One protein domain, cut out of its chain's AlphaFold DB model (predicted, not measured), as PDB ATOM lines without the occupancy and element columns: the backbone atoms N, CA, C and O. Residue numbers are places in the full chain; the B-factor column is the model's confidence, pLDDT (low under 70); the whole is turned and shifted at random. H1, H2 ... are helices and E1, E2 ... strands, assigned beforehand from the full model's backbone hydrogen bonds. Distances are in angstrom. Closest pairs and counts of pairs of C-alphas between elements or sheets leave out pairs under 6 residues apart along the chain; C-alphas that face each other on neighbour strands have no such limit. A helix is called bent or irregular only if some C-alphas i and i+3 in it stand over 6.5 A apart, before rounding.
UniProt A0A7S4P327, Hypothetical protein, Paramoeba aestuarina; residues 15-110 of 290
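AT A GLANCE: This is residues 15 to 110 of the 290 residues of the protein "Hypothetical protein" of Paramoeba aestuarina (UniProt A0A7S4P327). A long, sharply bent ribbon of two antiparallel strands, E1 and E2, takes a short third strand, E3, at one end, and the helix H2 is near E3 and only grazes the sheet. The tiny helix H1 meets the first turn of H2, and a long loop without named elements, residues 67 to 95, runs out from H1 and folds back to H2. The whole is loose and of mixed class, with a radius of gyration of the C-alphas of 16.9 A and spans of 47 by 35 by 24 A. The printed part has 96 residues, with named elements in the order E1, E2, E3, H1, H2, and the sheet order is E1 - E2 - E3, all antiparallel.

HOW THE PARTS SIT: Strands E1, residues 15 to 27, E2, residues 34 to 47, and E3, residues 54 to 57, form a meander, each strand the antiparallel neighbour of the one before. E1 and E2 are a hairpin at 161 degrees between their directions, with N 21 and O 39 at 2.9 A and N 35 and O 26 at 3.0 A, within hydrogen-bond range. E1 bends by 108 degrees at residue 23 and E2 by 91 degrees at residue 37. The pairing is staggered: E2 pairs with E1 over residues 34 to 44 and with E3 over residues 44 to 47. E2 and E3 are a hairpin at 165 degrees, with N 55 and O 46 at 2.9 A. E1 and E3 are edge strands and apart. H2, residues 96 to 108, only grazes the sheet with its residues 101 to 108, and it is near E3, with 6 pairs of C-alphas within 10 A. H1, residues 63 to 66, is not on the sheet. H2 touches H1 with residues 96 to 99 alone; the closest C-alphas, those of Gly 66 and Val 98, are 5.6 A apart. In H2 every O i to N i+4 pair is within hydrogen-bond range; H1 is too short for such a pair.

IN THESE COORDINATES: E2, the longest strand, measures 33.3 A from first to last C-alpha, E1 21.4 A and E3 10.1 A. E1 begins at C-alpha 15, (-2.989, -7.482, 38.539), and E2 ends at C-alpha 47, (-8.323, -4.787, 27.529). H1 measures 5.6 A and H2 18.3 A; H2 ends at C-alpha 108, (-15.079, 2.036, 32.107).

THE WHOLE: The C-alphas of Lys 50 and Ala 79, the two farthest apart, are 47.0 A from each other. The printed part has no cut. The link from H1 to H2, 29 residues, is long, and the link from E3 to H1 is tight. The mean pLDDT of the printed part is 83.6, and residues 72 to 88 are under 70.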
ATOM      1  N   ARG A  15      -2.429  -7.160  37.226       91.06
ATOM      2  CA  ARG A  15      -2.989  -7.482  38.539       91.06
ATOM      3  C   ARG A  15      -3.500  -6.205  39.207       91.06
ATOM      4  O   ARG A  15      -2.771  -5.219  39.294       91.06
ATOM      5  N   LEU A  16      -4.740  -6.239  39.682       88.25
ATOM      6  CA  LEU A  16      -5.387  -5.171  40.451       88.25
ATOM      7  C   LEU A  16      -5.160  -5.346  41.956       88.25
ATOM      8  O   LEU A  16      -5.039  -4.368  42.688       88.25
ATOM      9  N   SER A  17      -5.086  -6.595  42.414       85.62
ATOM     10  CA  SER A  17      -4.751  -6.945  43.790       85.62
ATOM     11  C   SER A  17      -4.056  -8.300  43.855       85.62
ATOM     12  O   SER A  17      -4.082  -9.091  42.905       85.62
ATOM     13  N   GLU A  18      -3.451  -8.560  45.006       85.00
ATOM     14  CA  GLU A  18      -2.826  -9.828  45.336       85.00
ATOM     15  C   GLU A  18      -3.167 -10.206  46.778       85.00
ATOM     16  O   GLU A  18      -3.279  -9.343  47.652       85.00
ATOM     17  N   THR A  19      -3.384 -11.489  47.037       84.44
ATOM     18  CA  THR A  19      -3.596 -12.014  48.385       84.44
ATOM     19  C   THR A  19      -2.880 -13.344  48.517       84.44
ATOM     20  O   THR A  19      -3.236 -14.312  47.850       84.44
ATOM     21  N   ASN A  20      -1.884 -13.379  49.398       88.75
ATOM     22  CA  ASN A  20      -1.126 -14.579  49.719       88.75
ATOM     23  C   ASN A  20      -1.749 -15.275  50.927       88.75
ATOM     24  O   ASN A  20      -2.018 -14.638  51.948       88.75
ATOM     25  N   VAL A  21      -2.000 -16.575  50.803       87.50
ATOM     26  CA  VAL A  21      -2.549 -17.402  51.879       87.50
ATOM     27  C   VAL A  21      -1.714 -18.665  52.012       87.50
ATOM     28  O   VAL A  21      -1.657 -19.485  51.098       87.50
ATOM     29  N   ASP A  22      -1.091 -18.825  53.173       92.69
ATOM     30  CA  ASP A  22      -0.287 -19.996  53.504       92.69
ATOM     31  C   ASP A  22      -1.136 -21.133  54.083       92.69
ATOM     32  O   ASP A  22      -2.204 -20.913  54.660       92.69
ATOM     33  N   ASN A  23      -0.598 -22.352  54.015       91.75
ATOM     34  CA  ASN A  23      -1.183 -23.567  54.592       91.75
ATOM     35  C   ASN A  23      -2.590 -23.883  54.061       91.75
ATOM     36  O   ASN A  23      -3.467 -24.340  54.800       91.75
ATOM     37  N   VAL A  24      -2.808 -23.641  52.770       90.06
ATOM     38  CA  VAL A  24      -4.035 -24.026  52.070       90.06
ATOM     39  C   VAL A  24      -3.871 -25.387  51.405       90.06
ATOM     40  O   VAL A  24      -2.758 -25.838  51.137       90.06
ATOM     41  N   LEU A  25      -4.998 -26.036  51.113       90.19
ATOM     42  CA  LEU A  25      -5.027 -27.218  50.262       90.19
ATOM     43  C   LEU A  25      -4.734 -26.778  48.813       90.19
ATOM     44  O   LEU A  25      -5.624 -26.290  48.118       90.19
ATOM     45  N   TYR A  26      -3.478 -26.899  48.389       90.00
ATOM     46  CA  TYR A  26      -2.966 -26.406  47.115       90.00
ATOM     47  C   TYR A  26      -2.915 -27.524  46.075       90.00
ATOM     48  O   TYR A  26      -2.397 -28.609  46.354       90.00
ATOM     49  N   LEU A  27      -3.451 -27.262  44.881       90.00
ATOM     50  CA  LEU A  27      -3.473 -28.222  43.780       90.00
ATOM     51  C   LEU A  27      -2.048 -28.406  43.233       90.00
ATOM     52  O   LEU A  27      -1.418 -27.454  42.787       90.00
ATOM     53  N   GLN A  28      -1.544 -29.634  43.279       89.06
ATOM     54  CA  GLN A  28      -0.177 -29.996  42.885       89.06
ATOM     55  C   GLN A  28      -0.080 -30.443  41.419       89.06
ATOM     56  O   GLN A  28       1.017 -30.567  40.874       89.06
ATOM     57  N   ASP A  29      -1.217 -30.731  40.788       87.25
ATOM     58  CA  ASP A  29      -1.314 -31.183  39.403       87.25
ATOM     59  C   ASP A  29      -2.422 -30.438  38.636       87.25
ATOM     60  O   ASP A  29      -2.838 -29.347  39.013       87.25
ATOM     61  N   PHE A  30      -2.881 -30.993  37.513       83.00
ATOM     62  CA  PHE A  30      -3.926 -30.388  36.680       83.00
ATOM     63  C   PHE A  30      -5.332 -30.947  36.954       83.00
ATOM     64  O   PHE A  30      -6.190 -30.867  36.074       83.00
ATOM     65  N   GLY A  31      -5.585 -31.556  38.117       82.38
ATOM     66  CA  GLY A  31      -6.865 -32.220  38.354       82.38
ATOM     67  C   GLY A  31      -7.274 -32.359  39.811       82.38
ATOM     68  O   GLY A  31      -8.259 -31.751  40.223       82.38
ATOM     69  N   GLU A  32      -6.590 -33.217  40.564       89.94
ATOM     70  CA  GLU A  32      -7.151 -33.784  41.800       89.94
ATOM     71  C   GLU A  32      -6.134 -33.994  42.927       89.94
ATOM     72  O   GLU A  32      -6.542 -34.288  44.053       89.94
ATOM     73  N   THR A  33      -4.827 -33.864  42.677       94.31
ATOM     74  CA  THR A  33      -3.831 -34.048  43.740       94.31
ATOM     75  C   THR A  33      -3.645 -32.745  44.489       94.31
ATOM     76  O   THR A  33      -3.264 -31.736  43.899       94.31
ATOM     77  N   TYR A  34      -3.840 -32.779  45.803       92.56
ATOM     78  CA  TYR A  34      -3.616 -31.625  46.654       92.56
ATOM     79  C   TYR A  34      -2.667 -31.940  47.806       92.56
ATOM     80  O   TYR A  34      -2.696 -33.039  48.359       92.56
ATOM     81  N   ASP A  35      -1.884 -30.940  48.199       94.62
ATOM     82  CA  ASP A  35      -1.053 -30.953  49.404       94.62
ATOM     83  C   ASP A  35      -1.036 -29.552  50.034       94.62
ATOM     84  O   ASP A  35      -1.534 -28.591  49.446       94.62
ATOM     85  N   SER A  36      -0.497 -29.423  51.242       94.81
ATOM     86  CA  SER A  36      -0.327 -28.133  51.901       94.81
ATOM     87  C   SER A  36       0.626 -27.241  51.103       94.81
ATOM     88  O   SER A  36       1.751 -27.633  50.802       94.81
ATOM     89  N   GLY A  37       0.204 -26.011  50.819       91.62
ATOM     90  CA  GLY A  37       1.023 -25.023  50.122       91.62
ATOM     91  C   GLY A  37       0.599 -23.590  50.413       91.62
ATOM     92  O   GLY A  37      -0.271 -23.343  51.253       91.62
ATOM     93  N   SER A  38       1.224 -22.656  49.704       91.69
ATOM     94  CA  SER A  38       0.876 -21.235  49.716       91.69
ATOM     95  C   SER A  38       0.275 -20.865  48.368       91.69
ATOM     96  O   SER A  38       0.873 -21.165  47.337       91.69
ATOM     97  N   ALA A  39      -0.900 -20.240  48.386       88.38
ATOM     98  CA  ALA A  39      -1.585 -19.762  47.190       88.38
ATOM     99  C   ALA A  39      -1.529 -18.238  47.100       88.38
ATOM    100  O   ALA A  39      -1.705 -17.543  48.107       88.38
ATOM    101  N   THR A  40      -1.380 -17.733  45.883       88.12
ATOM    102  CA  THR A  40      -1.409 -16.307  45.560       88.12
ATOM    103  C   THR A  40      -2.622 -16.022  44.691       88.12
ATOM    104  O   THR A  40      -2.629 -16.265  43.487       88.12
ATOM    105  N   HIS A  41      -3.672 -15.478  45.299       87.44
ATOM    106  CA  HIS A  41      -4.863 -15.068  44.568       87.44
ATOM    107  C   HIS A  41      -4.679 -13.690  43.939       87.44
ATOM    108  O   HIS A  41      -4.224 -12.760  44.604       87.44
ATOM    109  N   ASN A  42      -5.108 -13.535  42.684       88.94
ATOM    110  CA  ASN A  42      -5.013 -12.264  41.967       88.94
ATOM    111  C   ASN A  42      -6.370 -11.805  41.426       88.94
ATOM    112  O   ASN A  42      -7.086 -12.567  40.776       88.94
ATOM    113  N   LEU A  43      -6.683 -10.523  41.632       91.31
ATOM    114  CA  LEU A  43      -7.633  -9.817  40.773       91.31
ATOM    115  C   LEU A  43      -6.905  -9.393  39.508       91.31
ATOM    116  O   LEU A  43      -5.835  -8.791  39.597       91.31
ATOM    117  N   VAL A  44      -7.484  -9.666  38.344       93.75
ATOM    118  CA  VAL A  44      -6.835  -9.391  37.058       93.75
ATOM    119  C   VAL A  44      -7.744  -8.626  36.117       93.75
ATOM    120  O   VAL A  44      -8.969  -8.767  36.146       93.75
ATOM    121  N   MET A  45      -7.137  -7.834  35.242       94.38
ATOM    122  CA  MET A  45      -7.832  -7.174  34.150       94.38
ATOM    123  C   MET A  45      -6.967  -7.153  32.893       94.38
ATOM    124  O   MET A  45      -5.743  -7.067  32.970       94.38
ATOM    125  N   TYR A  46      -7.605  -7.215  31.729       95.50
ATOM    126  CA  TYR A  46      -6.986  -6.819  30.470       95.50
ATOM    127  C   TYR A  46      -8.014  -6.172  29.544       95.50
ATOM    128  O   TYR A  46      -9.221  -6.413  29.641       95.50
ATOM    129  N   LYS A  47      -7.521  -5.368  28.603       95.56
ATOM    130  CA  LYS A  47      -8.323  -4.787  27.529       95.56
ATOM    131  C   LYS A  47      -7.986  -5.492  26.227       95.56
ATOM    132  O   LYS A  47      -6.837  -5.527  25.790       95.56
ATOM    133  N   HIS A  48      -8.991  -6.073  25.585       95.50
ATOM    134  CA  HIS A  48      -8.809  -6.709  24.292       95.50
ATOM    135  C   HIS A  48      -8.631  -5.637  23.209       95.50
ATOM    136  O   HIS A  48      -9.589  -4.986  22.796       95.50
ATOM    137  N   GLN A  49      -7.402  -5.478  22.715       91.25
ATOM    138  CA  GLN A  49      -6.996  -4.344  21.872       91.25
ATOM    139  C   GLN A  49      -7.811  -4.180  20.578       91.25
ATOM    140  O   GLN A  49      -7.994  -3.065  20.103       91.25
ATOM    141  N   LYS A  50      -8.347  -5.270  20.005       92.62
ATOM    142  CA  LYS A  50      -9.136  -5.196  18.759       92.62
ATOM    143  C   LYS A  50     -10.586  -4.765  18.975       92.62
ATOM    144  O   LYS A  50     -11.146  -4.097  18.115       92.62
ATOM    145  N   SER A  51     -11.218  -5.198  20.069       94.94
ATOM    146  CA  SER A  51     -12.636  -4.893  20.337       94.94
ATOM    147  C   SER A  51     -12.831  -3.771  21.354       94.94
ATOM    148  O   SER A  51     -13.942  -3.270  21.480       94.94
ATOM    149  N   GLY A  52     -11.789  -3.410  22.106       91.56
ATOM    150  CA  GLY A  52     -11.877  -2.506  23.250       91.56
ATOM    151  C   GLY A  52     -12.591  -3.108  24.464       91.56
ATOM    152  O   GLY A  52     -12.825  -2.390  25.430       91.56
ATOM    153  N   ALA A  53     -12.947  -4.399  24.430       94.81
ATOM    154  CA  ALA A  53     -13.623  -5.056  25.542       94.81
ATOM    155  C   ALA A  53     -12.696  -5.150  26.757       94.81
ATOM    156  O   ALA A  53     -11.540  -5.553  26.627       94.81
ATOM    157  N   ILE A  54     -13.227  -4.813  27.926       94.88
ATOM    158  CA  ILE A  54     -12.550  -4.991  29.207       94.88
ATOM    159  C   ILE A  54     -12.934  -6.367  29.742       94.88
ATOM    160  O   ILE A  54     -14.111  -6.724  29.767       94.88
ATOM    161  N   VAL A  55     -11.940  -7.145  30.150       95.94
ATOM    162  CA  VAL A  55     -12.133  -8.460  30.755       95.94
ATOM    163  C   VAL A  55     -11.559  -8.409  32.157       95.94
ATOM    164  O   VAL A  55     -10.363  -8.199  32.331       95.94
ATOM    165  N   PHE A  56     -12.434  -8.591  33.138       94.62
ATOM    166  CA  PHE A  56     -12.107  -8.573  34.558       94.62
ATOM    167  C   PHE A  56     -12.283  -9.973  35.150       94.62
ATOM    168  O   PHE A  56     -13.310 -10.619  34.933       94.62
ATOM    169  N   GLY A  57     -11.279 -10.427  35.896       93.81
ATOM    170  CA  GLY A  57     -11.294 -11.668  36.658       93.81
ATOM    171  C   GLY A  57     -11.286 -11.367  38.150       93.81
ATOM    172  O   GLY A  57     -10.309 -10.831  38.670       93.81
ATOM    173  N   ALA A  58     -12.371 -11.733  38.838       90.94
ATOM    174  CA  ALA A  58     -12.526 -11.481  40.268       90.94
ATOM    175  C   ALA A  58     -11.704 -12.428  41.162       90.94
ATOM    176  O   ALA A  58     -11.666 -12.235  42.372       90.94
ATOM    177  N   GLY A  59     -11.102 -13.489  40.625       85.50
ATOM    178  CA  GLY A  59     -10.242 -14.390  41.400       85.50
ATOM    179  C   GLY A  59     -10.931 -15.183  42.528       85.50
ATOM    180  O   GLY A  59     -10.275 -15.928  43.263       85.50
ATOM    181  N   THR A  60     -12.251 -15.025  42.699       82.56
ATOM    182  CA  THR A  60     -13.052 -15.624  43.772       82.56
ATOM    183  C   THR A  60     -14.515 -15.807  43.363       82.56
ATOM    184  O   THR A  60     -15.089 -14.989  42.642       82.56
ATOM    185  N   CYS A  61     -15.161 -16.854  43.882       83.38
ATOM    186  CA  CYS A  61     -16.613 -17.028  43.787       83.38
ATOM    187  C   CYS A  61     -17.393 -16.143  44.777       83.38
ATOM    188  O   CYS A  61     -18.617 -16.066  44.703       83.38
ATOM    189  N   GLN A  62     -16.699 -15.468  45.699       84.38
ATOM    190  CA  GLN A  62     -17.307 -14.683  46.775       84.38
ATOM    191  C   GLN A  62     -17.445 -13.190  46.446       84.38
ATOM    192  O   GLN A  62     -17.935 -12.445  47.286       84.38
ATOM    193  N   TRP A  63     -17.086 -12.729  45.238       88.69
ATOM    194  CA  TRP A  63     -17.164 -11.303  44.869       88.69
ATOM    195  C   TRP A  63     -18.545 -10.694  45.153       88.69
ATOM    196  O   TRP A  63     -18.660  -9.636  45.764       88.69
ATOM    197  N   SER A  64     -19.617 -11.415  44.806       87.31
ATOM    198  CA  SER A  64     -20.995 -10.969  45.045       87.31
ATOM    199  C   SER A  64     -21.344 -10.779  46.525       87.31
ATOM    200  O   SER A  64     -22.277 -10.046  46.835       87.31
ATOM    201  N   TRP A  65     -20.623 -11.419  47.449       85.06
ATOM    202  CA  TRP A  65     -20.848 -11.250  48.889       85.06
ATOM    203  C   TRP A  65     -20.368  -9.893  49.399       85.06
ATOM    204  O   TRP A  65     -20.852  -9.440  50.433       85.06
ATOM    205  N   GLY A  66     -19.457  -9.245  48.667       88.00
ATOM    206  CA  GLY A  66     -19.079  -7.857  48.904       88.00
ATOM    207  C   GLY A  66     -20.100  -6.847  48.374       88.00
ATOM    208  O   GLY A  66     -19.956  -5.676  48.686       88.00
ATOM    209  N   LEU A  67     -21.123  -7.278  47.617       89.75
ATOM    210  CA  LEU A  67     -22.130  -6.408  46.985       89.75
ATOM    211  C   LEU A  67     -23.537  -6.516  47.600       89.75
ATOM    212  O   LEU A  67     -24.362  -5.632  47.389       89.75
ATOM    213  N   ASP A  68     -23.847  -7.600  48.315       84.88
ATOM    214  CA  ASP A  68     -25.148  -7.805  48.968       84.88
ATOM    215  C   ASP A  68     -24.925  -8.384  50.378       84.88
ATOM    216  O   ASP A  68     -24.302  -9.446  50.511       84.88
ATOM    217  N   PRO A  69     -25.433  -7.736  51.448       80.62
ATOM    218  CA  PRO A  69     -25.296  -8.266  52.800       80.62
ATOM    219  C   PRO A  69     -26.235  -9.459  53.051       80.62
ATOM    220  O   PRO A  69     -26.099 -10.144  54.063       80.62
ATOM    221  N   MET A  70     -27.201  -9.737  52.167       77.94
ATOM    222  CA  MET A  70     -28.149 -10.845  52.304       77.94
ATOM    223  C   MET A  70     -27.535 -12.166  51.835       77.94
ATOM    224  O   MET A  70     -27.669 -12.564  50.675       77.94
ATOM    225  N   ARG A  71     -26.898 -12.890  52.757       70.94
ATOM    226  CA  ARG A  71     -26.242 -14.178  52.492       70.94
ATOM    227  C   ARG A  71     -26.326 -15.137  53.675       70.94
ATOM    228  O   ARG A  71     -26.637 -14.752  54.799       70.94
ATOM    229  N   GLN A  72     -26.065 -16.416  53.418       61.44
ATOM    230  CA  GLN A  72     -25.942 -17.415  54.476       61.44
ATOM    231  C   GLN A  72     -24.699 -17.134  55.329       61.44
ATOM    232  O   GLN A  72     -23.581 -17.151  54.823       61.44
ATOM    233  N   PHE A  73     -24.895 -16.916  56.629       59.22
ATOM    234  CA  PHE A  73     -23.822 -16.749  57.607       59.22
ATOM    235  C   PHE A  73     -23.921 -17.849  58.673       59.22
ATOM    236  O   PHE A  73     -25.004 -18.120  59.187       59.22
ATOM    237  N   GLY A  74     -22.807 -18.516  58.989       53.94
ATOM    238  CA  GLY A  74     -22.695 -19.412  60.150       53.94
ATOM    239  C   GLY A  74     -23.426 -20.765  60.094       53.94
ATOM    240  O   GLY A  74     -23.358 -21.513  61.066       53.94
ATOM    241  N   ALA A  75     -24.093 -21.124  58.993       52.44
ATOM    242  CA  ALA A  75     -24.729 -22.433  58.819       52.44
ATOM    243  C   ALA A  75     -24.092 -23.220  57.664       52.44
ATOM    244  O   ALA A  75     -23.628 -22.629  56.691       52.44
ATOM    245  N   VAL A  76     -24.099 -24.556  57.768       50.22
ATOM    246  CA  VAL A  76     -23.598 -25.487  56.737       50.22
ATOM    247  C   VAL A  76     -24.157 -25.069  55.368       50.22
ATOM    248  O   VAL A  76     -25.384 -24.934  55.288       50.22
ATOM    249  N   PRO A  77     -23.335 -24.886  54.310       47.75
ATOM    250  CA  PRO A  77     -23.730 -24.259  53.034       47.75
ATOM    251  C   PRO A  77     -24.929 -24.857  52.264       47.75
ATOM    252  O   PRO A  77     -25.233 -24.412  51.168       47.75
ATOM    253  N   HIS A  78     -25.623 -25.862  52.804       50.78
ATOM    254  CA  HIS A  78     -26.753 -26.547  52.173       50.78
ATOM    255  C   HIS A  78     -27.878 -26.946  53.150       50.78
ATOM    256  O   HIS A  78     -28.803 -27.653  52.763       50.78
ATOM    257  N   ALA A  79     -27.829 -26.536  54.423       54.50
ATOM    258  CA  ALA A  79     -28.732 -27.089  55.439       54.50
ATOM    259  C   ALA A  79     -30.156 -26.497  55.442       54.50
ATOM    260  O   ALA A  79     -31.054 -27.126  55.996       54.50
ATOM    261  N   HIS A  80     -30.386 -25.315  54.850       51.47
ATOM    262  CA  HIS A  80     -31.647 -24.589  55.072       51.47
ATOM    263  C   HIS A  80     -32.513 -24.317  53.833       51.47
ATOM    264  O   HIS A  80     -33.730 -24.267  53.999       51.47
ATOM    265  N   ASN A  81     -31.968 -24.194  52.612       55.12
ATOM    266  CA  ASN A  81     -32.778 -24.154  51.384       55.12
ATOM    267  C   ASN A  81     -31.918 -24.271  50.107       55.12
ATOM    268  O   ASN A  81     -31.175 -23.349  49.788       55.12
ATOM    269  N   PHE A  82     -32.064 -25.347  49.324       57.81
ATOM    270  CA  PHE A  82     -31.375 -25.496  48.027       57.81
ATOM    271  C   PHE A  82     -31.852 -24.502  46.949       57.81
ATOM    272  O   PHE A  82     -31.201 -24.358  45.920       57.81
ATOM    273  N   LEU A  83     -32.989 -23.829  47.164       61.62
ATOM    274  CA  LEU A  83     -33.611 -22.913  46.202       61.62
ATOM    275  C   LEU A  83     -33.452 -21.433  46.577       61.62
ATOM    276  O   LEU A  83     -33.806 -20.571  45.775       61.62
ATOM    277  N   ASN A  84     -32.960 -21.114  47.781       59.94
ATOM    278  CA  ASN A  84     -32.785 -19.728  48.208       59.94
ATOM    279  C   ASN A  84     -31.525 -19.546  49.077       59.94
ATOM    280  O   ASN A  84     -31.566 -19.859  50.268       59.94
ATOM    281  N   PRO A  85     -30.433 -18.990  48.522       58.00
ATOM    282  CA  PRO A  85     -29.204 -18.728  49.272       58.00
ATOM    283  C   PRO A  85     -29.314 -17.539  50.251       58.00
ATOM    284  O   PRO A  85     -28.402 -17.310  51.048       58.00
ATOM    285  N   ARG A  86     -30.420 -16.773  50.229       64.06
ATOM    286  CA  ARG A  86     -30.669 -15.631  51.129       64.06
ATOM    287  C   ARG A  86     -31.228 -16.121  52.465       64.06
ATOM    288  O   ARG A  86     -32.439 -16.136  52.677       64.06
ATOM    289  N   LEU A  87     -30.338 -16.561  53.350       62.34
ATOM    290  CA  LEU A  87     -30.698 -17.173  54.637       62.34
ATOM    291  C   LEU A  87     -30.594 -16.215  55.841       62.34
ATOM    292  O   LEU A  87     -31.083 -16.549  56.917       62.34
ATOM    293  N   GLY A  88     -30.010 -15.025  55.667       66.94
ATOM    294  CA  GLY A  88     -29.878 -13.998  56.704       66.94
ATOM    295  C   GLY A  88     -29.175 -12.739  56.188       66.94
ATOM    296  O   GLY A  88     -28.833 -12.662  55.010       66.94
ATOM    297  N   THR A  89     -28.977 -11.756  57.066       75.19
ATOM    298  CA  THR A  89     -28.175 -10.551  56.794       75.19
ATOM    299  C   THR A  89     -26.845 -10.679  57.524       75.19
ATOM    300  O   THR A  89     -26.843 -10.872  58.740       75.19
ATOM    301  N   ASP A  90     -25.727 -10.569  56.811       75.06
ATOM    302  CA  ASP A  90     -24.426 -10.419  57.453       75.06
ATOM    303  C   ASP A  90     -24.332  -9.027  58.096       75.06
ATOM    304  O   ASP A  90     -24.528  -8.001  57.440       75.06
ATOM    305  N   LEU A  91     -24.033  -9.001  59.395       76.38
ATOM    306  CA  LEU A  91     -23.864  -7.779  60.177       76.38
ATOM    307  C   LEU A  91     -22.587  -7.015  59.809       76.38
ATOM    308  O   LEU A  91     -22.507  -5.822  60.088       76.38
ATOM    309  N   SER A  92     -21.614  -7.672  59.170       76.38
ATOM    310  CA  SER A  92     -20.437  -7.021  58.589       76.38
ATOM    311  C   SER A  92     -20.764  -6.182  57.350       76.38
ATOM    312  O   SER A  92     -19.935  -5.374  56.951       76.38
ATOM    313  N   GLY A  93     -21.961  -6.325  56.767       82.38
ATOM    314  CA  GLY A  93     -22.392  -5.532  55.617       82.38
ATOM    315  C   GLY A  93     -21.715  -5.921  54.296       82.38
ATOM    316  O   GLY A  93     -21.240  -7.048  54.123       82.38
ATOM    317  N   THR A  94     -21.743  -4.984  53.348       87.94
ATOM    318  CA  THR A  94     -21.017  -5.036  52.069       87.94
ATOM    319  C   THR A  94     -19.598  -4.486  52.224       87.94
ATOM    320  O   THR A  94     -19.274  -3.878  53.243       87.94
ATOM    321  N   SER A  95     -18.735  -4.711  51.229       89.81
ATOM    322  CA  SER A  95     -17.409  -4.080  51.174       89.81
ATOM    323  C   SER A  95     -17.478  -2.866  50.259       89.81
ATOM    324  O   SER A  95     -17.787  -2.991  49.074       89.81
ATOM    325  N   GLU A  96     -17.161  -1.700  50.813       90.88
ATOM    326  CA  GLU A  96     -17.123  -0.438  50.074       90.88
ATOM    327  C   GLU A  96     -16.111  -0.496  48.920       90.88
ATOM    328  O   GLU A  96     -16.385  -0.009  47.826       90.88
ATOM    329  N   GLU A  97     -14.977  -1.171  49.117       91.12
ATOM    330  CA  GLU A  97     -13.944  -1.351  48.097       91.12
ATOM    331  C   GLU A  97     -14.441  -2.214  46.933       91.12
ATOM    332  O   GLU A  97     -14.206  -1.878  45.772       91.12
ATOM    333  N   VAL A  98     -15.164  -3.302  47.223       92.56
ATOM    334  CA  VAL A  98     -15.752  -4.184  46.199       92.56
ATOM    335  C   VAL A  98     -16.869  -3.469  45.436       92.56
ATOM    336  O   VAL A  98     -16.948  -3.574  44.207       92.56
ATOM    337  N   GLU A  99     -17.716  -2.713  46.135       93.19
ATOM    338  CA  GLU A  99     -18.758  -1.892  45.517       93.19
ATOM    339  C   GLU A  99     -18.161  -0.806  44.611       93.19
ATOM    340  O   GLU A  99     -18.557  -0.691  43.447       93.19
ATOM    341  N   GLN A 100     -17.168  -0.055  45.099       94.38
ATOM    342  CA  GLN A 100     -16.508   0.997  44.329       94.38
ATOM    343  C   GLN A 100     -15.742   0.425  43.132       94.38
ATOM    344  O   GLN A 100     -15.848   0.965  42.032       94.38
ATOM    345  N   ALA A 101     -15.013  -0.683  43.300       93.56
ATOM    346  CA  ALA A 101     -14.316  -1.352  42.201       93.56
ATOM    347  C   ALA A 101     -15.299  -1.824  41.122       93.56
ATOM    348  O   ALA A 101     -15.074  -1.588  39.935       93.56
ATOM    349  N   THR A 102     -16.429  -2.415  41.525       94.38
ATOM    350  CA  THR A 102     -17.490  -2.826  40.596       94.38
ATOM    351  C   THR A 102     -18.059  -1.622  39.843       94.38
ATOM    352  O   THR A 102     -18.218  -1.674  38.623       94.38
ATOM    353  N   ALA A 103     -18.325  -0.515  40.542       94.62
ATOM    354  CA  ALA A 103     -18.829   0.711  39.935       94.62
ATOM    355  C   ALA A 103     -17.822   1.331  38.943       94.62
ATOM    356  O   ALA A 103     -18.221   1.755  37.858       94.62
ATOM    357  N   ASN A 104     -16.526   1.334  39.277       94.31
ATOM    358  CA  ASN A 104     -15.450   1.832  38.415       94.31
ATOM    359  C   ASN A 104     -15.319   0.996  37.133       94.31
ATOM    360  O   ASN A 104     -15.373   1.551  36.037       94.31
ATOM    361  N   ILE A 105     -15.247  -0.335  37.256       93.50
ATOM    362  CA  ILE A 105     -15.133  -1.250  36.107       93.50
ATOM    363  C   ILE A 105     -16.340  -1.100  35.170       93.50
ATOM    364  O   ILE A 105     -16.185  -1.030  33.949       93.50
ATOM    365  N   LEU A 106     -17.556  -1.010  35.723       94.75
ATOM    366  CA  LEU A 106     -18.763  -0.790  34.921       94.75
ATOM    367  C   LEU A 106     -18.745   0.576  34.225       94.75
ATOM    368  O   LEU A 106     -19.112   0.658  33.050       94.75
ATOM    369  N   ALA A 107     -18.274   1.630  34.894       94.81
ATOM    370  CA  ALA A 107     -18.142   2.945  34.277       94.81
ATOM    371  C   ALA A 107     -17.144   2.932  33.110       94.81
ATOM    372  O   ALA A 107     -17.450   3.501  32.061       94.81
ATOM    373  N   ASP A 108     -16.014   2.230  33.224       93.44
ATOM    374  CA  ASP A 108     -15.079   2.036  32.107       93.44
ATOM    375  C   ASP A 108     -15.728   1.290  30.930       93.44
ATOM    376  O   ASP A 108     -15.502   1.632  29.765       93.44
ATOM    377  N   MET A 109     -16.646   0.364  31.219       93.62
ATOM    378  CA  MET A 109     -17.514  -0.300  30.233       93.62
ATOM    379  C   MET A 109     -18.698   0.562  29.756       93.62
ATOM    380  O   MET A 109     -19.528   0.098  28.972       93.62
ATOM    381  N   ARG A 110     -18.786   1.826  30.190       93.31
ATOM    382  CA  ARG A 110     -19.874   2.779  29.891       93.31
ATOM    383  C   ARG A 110     -21.248   2.340  30.401       93.31
ATOM    384  O   ARG A 110     -22.274   2.744  29.852       93.31
TER     385      ARG A 110